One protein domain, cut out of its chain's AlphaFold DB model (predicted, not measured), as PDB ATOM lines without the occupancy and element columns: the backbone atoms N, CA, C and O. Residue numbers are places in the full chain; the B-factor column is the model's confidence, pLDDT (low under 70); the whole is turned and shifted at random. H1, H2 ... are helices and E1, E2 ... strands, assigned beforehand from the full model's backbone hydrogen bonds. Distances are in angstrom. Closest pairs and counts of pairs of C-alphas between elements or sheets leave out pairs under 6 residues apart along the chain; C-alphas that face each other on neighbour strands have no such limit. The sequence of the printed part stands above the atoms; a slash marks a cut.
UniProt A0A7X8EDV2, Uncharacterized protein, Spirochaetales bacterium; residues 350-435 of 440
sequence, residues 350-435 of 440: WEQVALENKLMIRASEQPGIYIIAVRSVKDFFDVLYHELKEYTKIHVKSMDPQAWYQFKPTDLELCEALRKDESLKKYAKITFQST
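Overview. This is residues 350 to 435 of the 440 residues of an uncharacterized protein of Spirochaetales bacterium (UniProt A0A7X8EDV2). One long helix, H2, runs along one side of an elongated domain; the short helix H1 packs crosswise on it, and after H2 the chain folds back through the short helices H3, which packs on H2, and H4, which stays away from it. A small hairpin of strands E1 and E2 sits near the N-terminal end of H2, and a long loop, residues 418 to 431, leads from H4 past this hairpin to the last short helix, H5. The printed part has 86 residues with five named helices and two named strands, in the order H1, E1, E2, H2, H3, H4, H5; the two-stranded sheet is antiparallel, and the class is mostly helix. It is compact, with a radius of gyration of the C-alphas of 13.6 A, and the C-alphas span 44 by 26 by 21 A.

Arrangement. H1, residues 350 to 356, touches H2, residues 377 to 395, about perpendicular at 84 degrees; the closest C-alphas are those of Ala 354 and Leu 384, 6.2 A apart, and H2 touches H1 with residues 384 to 391 alone. E1, residues 360 to 362, and E2, residues 370 to 372, form an antiparallel hairpin at 150 degrees, with N 361 and O 371 at 2.9 A and N 371 and O 361 at 2.8 A, both within hydrogen-bond range. H3, residues 403 to 407, touches H2 at its residues 388 to 392 alone, the closest C-alphas being those of Lys 389 and Trp 404, 5.5 A apart. H4, residues 411 to 417, is apart from H2. Residues 418 to 419 make a short parallel pairing with residues 370 to 371 of E2. H5, residues 432 to 435, is close to H4 but not clearly touching, with the closest C-alphas, those of Cys 415 and Phe 432, 6.5 A apart. In H1, H2 and H4 every O i to N i+4 pair is within hydrogen-bond range; in H3 0 of 1 is, beside 2 of 2 O i to N i+3 pairs, and H5 is too short for an O i to N i+4 pair.

Along the chain. H1 begins at C-alpha 350, (220.793, 184.046, 268.114), and is 9.9 A long. E1 measures 7.0 A and E2 6.5 A. H2 measures 26.3 A, from C-alpha 377 at (234.375, 190.564, 266.798) to C-alpha 395. H3 is 8.1 A, H4 9.9 A and H5 5.6 A long, and H5 ends at C-alpha 435, (237.668, 186.336, 258.788).

Size, cuts and confidence. The two C-alphas farthest apart, those of Met 399 and Ser 423, are 44.0 A apart. The printed part has no cut, and the link from H4 to H5, 14 residues, is long. The mean pLDDT of the printed part is 71.2; 31 residues are under 70, among them residues 373 to 377 and 419 to 435.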
ATOM      1  N   TRP A 350     219.550 183.308 267.873       86.44
ATOM      2  CA  TRP A 350     220.793 184.046 268.114       86.44
ATOM      3  C   TRP A 350     220.613 185.566 268.086       86.44
ATOM      4  O   TRP A 350     221.331 186.258 268.803       86.44
ATOM      5  N   GLU A 351     219.663 186.085 267.303       86.44
ATOM      6  CA  GLU A 351     219.376 187.520 267.244       86.44
ATOM      7  C   GLU A 351     218.738 187.984 268.552       86.44
ATOM      8  O   GLU A 351     219.140 189.007 269.103       86.44
ATOM      9  N   GLN A 352     217.802 187.194 269.092       85.50
ATOM     10  CA  GLN A 352     217.191 187.457 270.399       85.50
ATOM     11  C   GLN A 352     218.250 187.453 271.502       85.50
ATOM     12  O   GLN A 352     218.399 188.443 272.217       85.50
ATOM     13  N   VAL A 353     219.050 186.384 271.575       83.31
ATOM     14  CA  VAL A 353     220.097 186.233 272.595       83.31
ATOM     15  C   VAL A 353     221.130 187.361 272.506       83.31
ATOM     16  O   VAL A 353     221.546 187.898 273.534       83.31
ATOM     17  N   ALA A 354     221.527 187.771 271.299       83.88
ATOM     18  CA  ALA A 354     222.474 188.868 271.110       83.88
ATOM     19  C   ALA A 354     221.891 190.245 271.484       83.88
ATOM     20  O   ALA A 354     222.616 191.073 272.045       83.88
ATOM     21  N   LEU A 355     220.608 190.502 271.203       82.50
ATOM     22  CA  LEU A 355     219.924 191.747 271.578       82.50
ATOM     23  C   LEU A 355     219.725 191.857 273.094       82.50
ATOM     24  O   LEU A 355     220.038 192.895 273.677       82.50
ATOM     25  N   GLU A 356     219.250 190.792 273.744       85.00
ATOM     26  CA  GLU A 356     219.027 190.759 275.198       85.00
ATOM     27  C   GLU A 356     220.326 190.996 275.977       85.00
ATOM     28  O   GLU A 356     220.344 191.719 276.976       85.00
ATOM     29  N   ASN A 357     221.441 190.474 275.458       81.12
ATOM     30  CA  ASN A 357     222.775 190.659 276.025       81.12
ATOM     31  C   ASN A 357     223.495 191.926 275.534       81.12
ATOM     32  O   ASN A 357     224.674 192.122 275.835       81.12
ATOM     33  N   LYS A 358     222.801 192.813 274.805       80.94
ATOM     34  CA  LYS A 358     223.319 194.106 274.320       80.94
ATOM     35  C   LYS A 358     224.595 193.983 273.478       80.94
ATOM     36  O   LYS A 358     225.425 194.891 273.463       80.94
ATOM     37  N   LEU A 359     224.763 192.866 272.772       76.44
ATOM     38  CA  LEU A 359     225.905 192.649 271.879       76.44
ATOM     39  C   LEU A 359     225.759 193.440 270.575       76.44
ATOM     40  O   LEU A 359     226.748 193.791 269.922       76.44
ATOM     41  N   MET A 360     224.512 193.730 270.213       80.12
ATOM     42  CA  MET A 360     224.119 194.491 269.038       80.12
ATOM     43  C   MET A 360     222.838 195.282 269.315       80.12
ATOM     44  O   MET A 360     222.117 194.994 270.270       80.12
ATOM     45  N   ILE A 361     222.558 196.274 268.474       78.69
ATOM     46  CA  ILE A 361     221.330 197.077 268.502       78.69
ATOM     47  C   ILE A 361     220.644 197.030 267.136       78.69
ATOM     48  O   ILE A 361     221.303 196.836 266.114       78.69
ATOM     49  N   ARG A 362     219.320 197.193 267.109       80.38
ATOM     50  CA  ARG A 362     218.537 197.240 265.865       80.38
ATOM     51  C   ARG A 362     218.911 198.479 265.055       80.38
ATOM     52  O   ARG A 362     219.000 199.567 265.622       80.38
ATOM     53  N   ALA A 363     219.103 198.326 263.749       73.56
ATOM     54  CA  ALA A 363     219.119 199.479 262.859       73.56
ATOM     55  C   ALA A 363     217.703 200.072 262.793       73.56
ATOM     56  O   ALA A 363     216.728 199.343 262.617       73.56
ATOM     57  N   SER A 364     217.587 201.391 262.939       65.56
ATOM     58  CA  SER A 364     216.298 202.097 262.964       65.56
ATOM     59  C   SER A 364     215.520 201.986 261.651       65.56
ATOM     60  O   SER A 364     214.300 202.085 261.658       65.56
ATOM     61  N   GLU A 365     216.214 201.756 260.537       65.94
ATOM     62  CA  GLU A 365     215.655 201.891 259.187       65.94
ATOM     63  C   GLU A 365     215.528 200.558 258.429       65.94
ATOM     64  O   GLU A 365     214.895 200.512 257.379       65.94
ATOM     65  N   GLN A 366     216.134 199.464 258.917       73.25
ATOM     66  CA  GLN A 366     216.213 198.195 258.175       73.25
ATOM     67  C   GLN A 366     216.031 196.967 259.085       73.25
ATOM     68  O   GLN A 366     216.951 196.623 259.834       73.25
ATOM     69  N   PRO A 367     214.883 196.266 259.000       76.25
ATOM     70  CA  PRO A 367     214.660 194.998 259.692       76.25
ATOM     71  C   PRO A 367     215.672 193.931 259.274       76.25
ATOM     72  O   PRO A 367     216.023 193.813 258.101       76.25
ATOM     73  N   GLY A 368     216.150 193.153 260.241       75.56
ATOM     74  CA  GLY A 368     217.198 192.145 260.048       75.56
ATOM     75  C   GLY A 368     218.616 192.704 259.924       75.56
ATOM     76  O   GLY A 368     219.563 191.929 259.798       75.56
ATOM     77  N   ILE A 369     218.785 194.029 260.009       79.00
ATOM     78  CA  ILE A 369     220.096 194.672 260.082       79.00
ATOM     79  C   ILE A 369     220.368 195.173 261.499       79.00
ATOM     80  O   ILE A 369     219.578 195.902 262.099       79.00
ATOM     81  N   TYR A 370     221.534 194.821 262.032       78.31
ATOM     82  CA  TYR A 370     221.953 195.169 263.382       78.31
ATOM     83  C   TYR A 370     223.304 195.874 263.387       78.31
ATOM     84  O   TYR A 370     224.200 195.578 262.597       78.31
ATOM     85  N   ILE A 371     223.471 196.793 264.328       76.19
ATOM     86  CA  ILE A 371     224.714 197.519 264.563       76.19
ATOM     87  C   ILE A 371     225.453 196.854 265.720       76.19
ATOM     88  O   ILE A 371     224.886 196.619 266.788       76.19
ATOM     89  N   ILE A 372     226.735 196.558 265.516       71.75
ATOM     90  CA  ILE A 372     227.583 195.934 266.540       71.75
ATOM     91  C   ILE A 372     227.808 196.911 267.700       71.75
ATOM     92  O   ILE A 372     228.296 198.019 267.488       71.75
ATOM     93  N   ALA A 373     227.530 196.467 268.928       67.56
ATOM     94  CA  ALA A 373     227.644 197.280 270.142       67.56
ATOM     95  C   ALA A 373     228.834 196.885 271.044       67.56
ATOM     96  O   ALA A 373     228.982 197.402 272.152       67.56
ATOM     97  N   VAL A 374     229.710 195.983 270.583       68.44
ATOM     98  CA  VAL A 374     230.855 195.460 271.353       68.44
ATOM     99  C   VAL A 374     232.209 195.825 270.751       68.44
ATOM    100  O   VAL A 374     232.345 196.127 269.566       68.44
ATOM    101  N   ARG A 375     233.244 195.794 271.601       63.56
ATOM    102  CA  ARG A 375     234.594 196.288 271.278       63.56
ATOM    103  C   ARG A 375     235.306 195.464 270.210       63.56
ATOM    104  O   ARG A 375     236.103 196.018 269.463       63.56
ATOM    105  N   SER A 376     235.059 194.161 270.120       66.56
ATOM    106  CA  SER A 376     235.691 193.329 269.099       66.56
ATOM    107  C   SER A 376     234.780 192.207 268.613       66.56
ATOM    108  O   SER A 376     233.889 191.751 269.322       66.56
ATOM    109  N   VAL A 377     235.044 191.737 267.390       69.19
ATOM    110  CA  VAL A 377     234.375 190.564 266.798       69.19
ATOM    111  C   VAL A 377     234.604 189.313 267.648       69.19
ATOM    112  O   VAL A 377     233.721 188.474 267.768       69.19
ATOM    113  N   LYS A 378     235.781 189.200 268.274       73.12
ATOM    114  CA  LYS A 378     236.087 188.090 269.176       73.12
ATOM    115  C   LYS A 378     235.202 188.136 270.425       73.12
ATOM    116  O   LYS A 378     234.582 187.132 270.742       73.12
ATOM    117  N   ASP A 379     235.085 189.303 271.061       73.81
ATOM    118  CA  ASP A 379     234.232 189.475 272.245       73.81
ATOM    119  C   ASP A 379     232.754 189.225 271.911       73.81
ATOM    120  O   ASP A 379     232.036 188.635 272.711       73.81
ATOM    121  N   PHE A 380     232.309 189.621 270.710       82.88
ATOM    122  CA  PHE A 380     230.966 189.303 270.220       82.88
ATOM    123  C   PHE A 380     230.716 187.791 270.216       82.88
ATOM    124  O   PHE A 380     229.729 187.328 270.780       82.88
ATOM    125  N   PHE A 381     231.619 187.019 269.605       81.25
ATOM    126  CA  PHE A 381     231.474 185.569 269.501       81.25
ATOM    127  C   PHE A 381     231.613 184.852 270.842       81.25
ATOM    128  O   PHE A 381     230.818 183.960 271.124       81.25
ATOM    129  N   ASP A 382     232.587 185.241 271.665       83.00
ATOM    130  CA  ASP A 382     232.826 184.605 272.962       83.00
ATOM    131  C   ASP A 382     231.590 184.741 273.869       83.00
ATOM    132  O   ASP A 382     231.159 183.757 274.476       83.00
ATOM    133  N   VAL A 383     230.962 185.925 273.900       83.81
ATOM    134  CA  VAL A 383     229.743 186.152 274.690       83.81
ATOM    135  C   VAL A 383     228.524 185.502 274.033       83.81
ATOM    136  O   VAL A 383     227.785 184.796 274.711       83.81
ATOM    137  N   LEU A 384     228.333 185.638 272.716       86.25
ATOM    138  CA  LEU A 384     227.189 185.027 272.031       86.25
ATOM    139  C   LEU A 384     227.164 183.498 272.193       86.25
ATOM    140  O   LEU A 384     226.109 182.918 272.435       86.25
ATOM    141  N   TYR A 385     228.314 182.829 272.084       86.94
ATOM    142  CA  TYR A 385     228.386 181.375 272.246       86.94
ATOM    143  C   TYR A 385     228.159 180.929 273.686       86.94
ATOM    144  O   TYR A 385     227.527 179.893 273.905       86.94
ATOM    145  N   HIS A 386     228.656 181.694 274.660       88.38
ATOM    146  CA  HIS A 386     228.366 181.435 276.064       88.38
ATOM    147  C   HIS A 386     226.854 181.495 276.324       88.38
ATOM    148  O   HIS A 386     226.273 180.539 276.837       88.38
ATOM    149  N   GLU A 387     226.200 182.563 275.869       86.62
ATOM    150  CA  GLU A 387     224.777 182.791 276.124       86.62
ATOM    151  C   GLU A 387     223.864 181.841 275.340       86.62
ATOM    152  O   GLU A 387     222.880 181.347 275.885       86.62
ATOM    153  N   LEU A 388     224.212 181.469 274.102       84.62
ATOM    154  CA  LEU A 388     223.479 180.433 273.360       84.62
ATOM    155  C   LEU A 388     223.516 179.077 274.073       84.62
ATOM    156  O   LEU A 388     222.539 178.320 274.039       84.62
ATOM    157  N   LYS A 389     224.629 178.760 274.742       84.31
ATOM    158  CA  LYS A 389     224.770 177.529 275.521       84.31
ATOM    159  C   LYS A 389     223.879 177.551 276.764       84.31
ATOM    160  O   LYS A 389     223.235 176.540 277.043       84.31
ATOM    161  N   GLU A 390     223.792 178.678 277.469       83.94
ATOM    162  CA  GLU A 390     222.872 178.841 278.605       83.94
ATOM    163  C   GLU A 390     221.402 178.846 278.160       83.94
ATOM    164  O   GLU A 390     220.587 178.117 278.729       83.94
ATOM    165  N   TYR A 391     221.070 179.551 277.075       83.12
ATOM    166  CA  TYR A 391     219.730 179.549 276.486       83.12
ATOM    167  C   TYR A 391     219.270 178.127 276.133       83.12
ATOM    168  O   TYR A 391     218.159 177.722 276.482       83.12
ATOM    169  N   THR A 392     220.148 177.334 275.506       81.81
ATOM    170  CA  THR A 392     219.852 175.951 275.104       81.81
ATOM    171  C   THR A 392     219.596 175.042 276.304       81.81
ATOM    172  O   THR A 392     218.670 174.235 276.251       81.81
ATOM    173  N   LYS A 393     220.351 175.185 277.405       80.38
ATOM    174  CA  LYS A 393     220.120 174.403 278.637       80.38
ATOM    175  C   LYS A 393     218.724 174.625 279.218       80.38
ATOM    176  O   LYS A 393     218.165 173.711 279.817       80.38
ATOM    177  N   ILE A 394     218.190 175.835 279.070       78.62
ATOM    178  CA  ILE A 394     216.885 176.221 279.614       78.62
ATOM    179  C   ILE A 394     215.751 175.795 278.666       78.62
ATOM    180  O   ILE A 394     214.710 175.332 279.129       78.62
ATOM    181  N   HIS A 395     215.950 175.911 277.348       75.12
ATOM    182  CA  HIS A 395     214.859 175.827 276.365       75.12
ATOM    183  C   HIS A 395     214.832 174.539 275.532       75.12
ATOM    184  O   HIS A 395     213.804 174.223 274.932       75.12
ATOM    185  N   VAL A 396     215.911 173.751 275.509       71.19
ATOM    186  CA  VAL A 396     215.977 172.500 274.745       71.19
ATOM    187  C   VAL A 396     216.094 171.315 275.700       71.19
ATOM    188  O   VAL A 396     217.084 171.155 276.403       71.19
ATOM    189  N   LYS A 397     215.099 170.417 275.684       65.25
ATOM    190  CA  LYS A 397     215.081 169.155 276.458       65.25
ATOM    191  C   LYS A 397     216.021 168.078 275.878       65.25
ATOM    192  O   LYS A 397     215.693 166.895 275.899       65.25
ATOM    193  N   SER A 398     217.151 168.477 275.300       65.56
ATOM    194  CA  SER A 398     218.150 167.565 274.740       65.56
ATOM    195  C   SER A 398     219.305 167.413 275.719       65.56
ATOM    196  O   SER A 398     219.776 168.397 276.282       65.56
ATOM    197  N   MET A 399     219.778 166.180 275.911       63.50
ATOM    198  CA  MET A 399     221.001 165.912 276.676       63.50
ATOM    199  C   MET A 399     222.273 166.025 275.822       63.50
ATOM    200  O   MET A 399     223.366 165.827 276.348       63.50
ATOM    201  N   ASP A 400     222.149 166.336 274.527       71.75
ATOM    202  CA  ASP A 400     223.293 166.527 273.638       71.75
ATOM    203  C   ASP A 400     224.022 167.855 273.955       71.75
ATOM    204  O   ASP A 400     223.449 168.932 273.748       71.75
ATOM    205  N   PRO A 401     225.295 167.815 274.405       63.28
ATOM    206  CA  PRO A 401     226.083 169.011 274.713       63.28
ATOM    207  C   PRO A 401     226.322 169.933 273.511       63.28
ATOM    208  O   PRO A 401     226.761 171.070 273.699       63.28
ATOM    209  N   GLN A 402     226.083 169.450 272.288       71.69
ATOM    210  CA  GLN A 402     226.286 170.182 271.038       71.69
ATOM    211  C   GLN A 402     224.988 170.737 270.439       71.69
ATOM    212  O   GLN A 402     225.046 171.458 269.445       71.69
ATOM    213  N   ALA A 403     223.831 170.511 271.071       73.25
ATOM    214  CA  ALA A 403     222.541 170.989 270.569       73.25
ATOM    215  C   ALA A 403     222.467 172.517 270.397       73.25
ATOM    216  O   ALA A 403     221.654 173.007 269.624       73.25
ATOM    217  N   TRP A 404     223.317 173.289 271.081       70.44
ATOM    218  CA  TRP A 404     223.332 174.749 270.953       70.44
ATOM    219  C   TRP A 404     223.912 175.230 269.610       70.44
ATOM    220  O   TRP A 404     223.584 176.331 269.169       70.44
ATOM    221  N   TYR A 405     224.713 174.405 268.918       75.94
ATOM    222  CA  TYR A 405     225.273 174.753 267.605       75.94
ATOM    223  C   TYR A 405     224.202 174.906 266.522       75.94
ATOM    224  O   TYR A 405     224.439 175.621 265.555       75.94
ATOM    225  N   GLN A 406     223.018 174.302 266.683       78.06
ATOM    226  CA  GLN A 406     221.917 174.469 265.727       78.06
ATOM    227  C   GLN A 406     221.357 175.901 265.709       78.06
ATOM    228  O   GLN A 406     220.744 176.311 264.730       78.06
ATOM    229  N   PHE A 407     221.571 176.666 266.785       81.19
ATOM    230  CA  PHE A 407     221.153 178.065 266.891       81.19
ATOM    231  C   PHE A 407     222.270 179.034 266.513       81.19
ATOM    232  O   PHE A 407     222.067 180.243 266.557       81.19
ATOM    233  N   LYS A 408     223.459 178.524 266.178       80.94
ATOM    234  CA  LYS A 408     224.597 179.356 265.814       80.94
ATOM    235  C   LYS A 408     224.361 179.967 264.423       80.94
ATOM    236  O   LYS A 408     224.076 179.217 263.490       80.94
ATOM    237  N   PRO A 409     224.541 181.287 264.254       81.62
ATOM    238  CA  PRO A 409     224.479 181.894 262.934       81.62
ATOM    239  C   PRO A 409     225.669 181.477 262.073       81.62
ATOM    240  O   PRO A 409     226.788 181.289 262.562       81.62
ATOM    241  N   THR A 410     225.436 181.368 260.772       77.19
ATOM    242  CA  THR A 410     226.501 181.199 259.781       77.19
ATOM    243  C   THR A 410     227.275 182.504 259.578       77.19
ATOM    244  O   THR A 410     226.761 183.603 259.798       77.19
ATOM    245  N   ASP A 411     228.520 182.403 259.107       68.44
ATOM    246  CA  ASP A 411     229.343 183.587 258.821       68.44
ATOM    247  C   ASP A 411     228.709 184.485 257.740       68.44
ATOM    248  O   ASP A 411     228.874 185.706 257.778       68.44
ATOM    249  N   LEU A 412     227.960 183.895 256.799       68.12
ATOM    250  CA  LEU A 412     227.222 184.630 255.771       68.12
ATOM    251  C   LEU A 412     226.061 185.422 256.382       68.12
ATOM    252  O   LEU A 412     225.972 186.623 256.144       68.12
ATOM    253  N   GLU A 413     225.247 184.787 257.233       75.44
ATOM    254  CA  GLU A 413     224.148 185.462 257.939       75.44
ATOM    255  C   GLU A 413     224.658 186.627 258.791       75.44
ATOM    256  O   GLU A 413     224.058 187.695 258.794       75.44
ATOM    257  N   LEU A 414     225.804 186.469 259.461       75.31
ATOM    258  CA  LEU A 414     226.412 187.558 260.229       75.31
ATOM    259  C   LEU A 414     226.907 188.699 259.338       75.31
ATOM    260  O   LEU A 414     226.757 189.863 259.702       75.31
ATOM    261  N   CYS A 415     227.499 188.398 258.182       65.69
ATOM    262  CA  CYS A 415     227.944 189.432 257.246       65.69
ATOM    263  C   CYS A 415     226.764 190.197 256.638       65.69
ATOM    264  O   CYS A 415     226.863 191.403 256.414       65.69
ATOM    265  N   GLU A 416     225.660 189.506 256.371       71.69
ATOM    266  CA  GLU A 416     224.452 190.103 255.810       71.69
ATOM    267  C   GLU A 416     223.690 190.917 256.853       71.69
ATOM    268  O   GLU A 416     223.284 192.034 256.535       71.69
ATOM    269  N   ALA A 417     223.599 190.431 258.093       75.94
ATOM    270  CA  ALA A 417     222.834 191.058 259.167       75.94
ATOM    271  C   ALA A 417     223.602 192.151 259.929       75.94
ATOM    272  O   ALA A 417     222.997 193.111 260.389       75.94
ATOM    273  N   LEU A 418     224.929 192.062 260.083       75.94
ATOM    274  CA  LEU A 418     225.678 193.016 260.911       75.94
ATOM    275  C   LEU A 418     226.275 194.170 260.092       75.94
ATOM    276  O   LEU A 418     226.906 193.983 259.046       75.94
ATOM    277  N   ARG A 419     226.130 195.394 260.601       69.81
ATOM    278  CA  ARG A 419     226.737 196.620 260.067       69.81
ATOM    279  C   ARG A 419     227.601 197.307 261.120       69.81
ATOM    280  O   ARG A 419     227.432 197.132 262.328       69.81
ATOM    281  N   LYS A 420     228.574 198.081 260.635       64.38
ATOM    282  CA  LYS A 420     229.401 198.957 261.469       64.38
ATOM    283  C   LYS A 420     228.779 200.342 261.499       64.38
ATOM    284  O   LYS A 420     228.484 200.891 260.444       64.38
ATOM    285  N   ASP A 421     228.660 200.904 262.691       58.88
ATOM    286  CA  ASP A 421     228.381 202.326 262.845       58.88
ATOM    287  C   ASP A 421     229.629 203.132 262.452       58.88
ATOM    288  O   ASP A 421     230.719 202.931 263.007       58.88
ATOM    289  N   GLU A 422     229.488 204.030 261.477       52.25
ATOM    290  CA  GLU A 422     230.581 204.897 261.036       52.25
ATOM    291  C   GLU A 422     231.060 205.863 262.129       52.25
ATOM    292  O   GLU A 422     232.225 206.273 262.108       52.25
ATOM    293  N   SER A 423     230.211 206.180 263.111       49.53
ATOM    294  CA  SER A 423     230.549 207.050 264.241       49.53
ATOM    295  C   SER A 423     231.460 206.365 265.276       49.53
ATOM    296  O   SER A 423     232.195 207.030 266.008       49.53
ATOM    297  N   LEU A 424     231.510 205.025 265.287       46.34
ATOM    298  CA  LEU A 424     232.264 204.210 266.252       46.34
ATOM    299  C   LEU A 424     233.583 203.641 265.686       46.34
ATOM    300  O   LEU A 424     234.177 202.729 266.276       46.34
ATOM    301  N   LYS A 425     234.099 204.211 264.580       46.50
ATOM    302  CA  LYS A 425     235.322 203.800 263.838       46.50
ATOM    303  C   LYS A 425     236.568 203.515 264.706       46.50
ATOM    304  O   LYS A 425     237.464 202.801 264.261       46.50
ATOM    305  N   LYS A 426     236.636 204.011 265.949       42.66
ATOM    306  CA  LYS A 426     237.768 203.812 266.875       42.66
ATOM    307  C   LYS A 426     237.879 202.410 267.490       42.66
ATOM    308  O   LYS A 426     238.979 202.058 267.915       42.66
ATOM    309  N   TYR A 427     236.804 201.618 267.554       41.47
ATOM    310  CA  TYR A 427     236.793 200.433 268.430       41.47
ATOM    311  C   TYR A 427     236.909 199.068 267.736       41.47
ATOM    312  O   TYR A 427     237.481 198.167 268.334       41.47
ATOM    313  N   ALA A 428     236.522 198.894 266.470       43.59
ATOM    314  CA  ALA A 428     236.505 197.564 265.841       43.59
ATOM    315  C   ALA A 428     237.579 197.396 264.748       43.59
ATOM    316  O   ALA A 428     237.279 197.439 263.549       43.59
ATOM    317  N   LYS A 429     238.837 197.163 265.159       42.19
ATOM    318  CA  LYS A 429     240.017 196.989 264.276       42.19
ATOM    319  C   LYS A 429     239.985 195.748 263.359       42.19
ATOM    320  O   LYS A 429     240.911 195.555 262.582       42.19
ATOM    321  N   ILE A 430     238.946 194.915 263.428       48.16
ATOM    322  CA  ILE A 430     238.779 193.704 262.611       48.16
ATOM    323  C   ILE A 430     237.358 193.742 262.026       48.16
ATOM    324  O   ILE A 430     236.376 193.817 262.760       48.16
ATOM    325  N   THR A 431     237.218 193.823 260.704       51.16
ATOM    326  CA  THR A 431     235.936 193.651 259.993       51.16
ATOM    327  C   THR A 431     235.626 192.154 259.887       51.16
ATOM    328  O   THR A 431     236.544 191.371 259.655       51.16
ATOM    329  N   PHE A 432     234.356 191.737 259.988       50.97
ATOM    330  CA  PHE A 432     233.920 190.351 259.706       50.97
ATOM    331  C   PHE A 432     234.326 189.865 258.293       50.97
ATOM    332  O   PHE A 432     234.460 188.671 258.046       50.97
ATOM    333  N   GLN A 433     234.634 190.788 257.376       44.47
ATOM    334  CA  GLN A 433     235.229 190.487 256.070       44.47
ATOM    335  C   GLN A 433     236.667 189.935 256.152       44.47
ATOM    336  O   GLN A 433     237.081 189.187 255.271       44.47
ATOM    337  N   SER A 434     237.433 190.253 257.202       43.38
ATOM    338  CA  SER A 434     238.811 189.759 257.388       43.38
ATOM    339  C   SER A 434     238.892 188.317 257.913       43.38
ATOM    340  O   SER A 434     239.954 187.699 257.861       43.38
ATOM    341  N   THR A 435     237.771 187.742 258.361       44.50
ATOM    342  CA  THR A 435     237.668 186.336 258.788       44.50
ATOM    343  C   THR A 435     237.580 185.346 257.621       44.50
ATOM    344  O   THR A 435     237.760 184.155 257.849       44.50
TER     345      THR A 435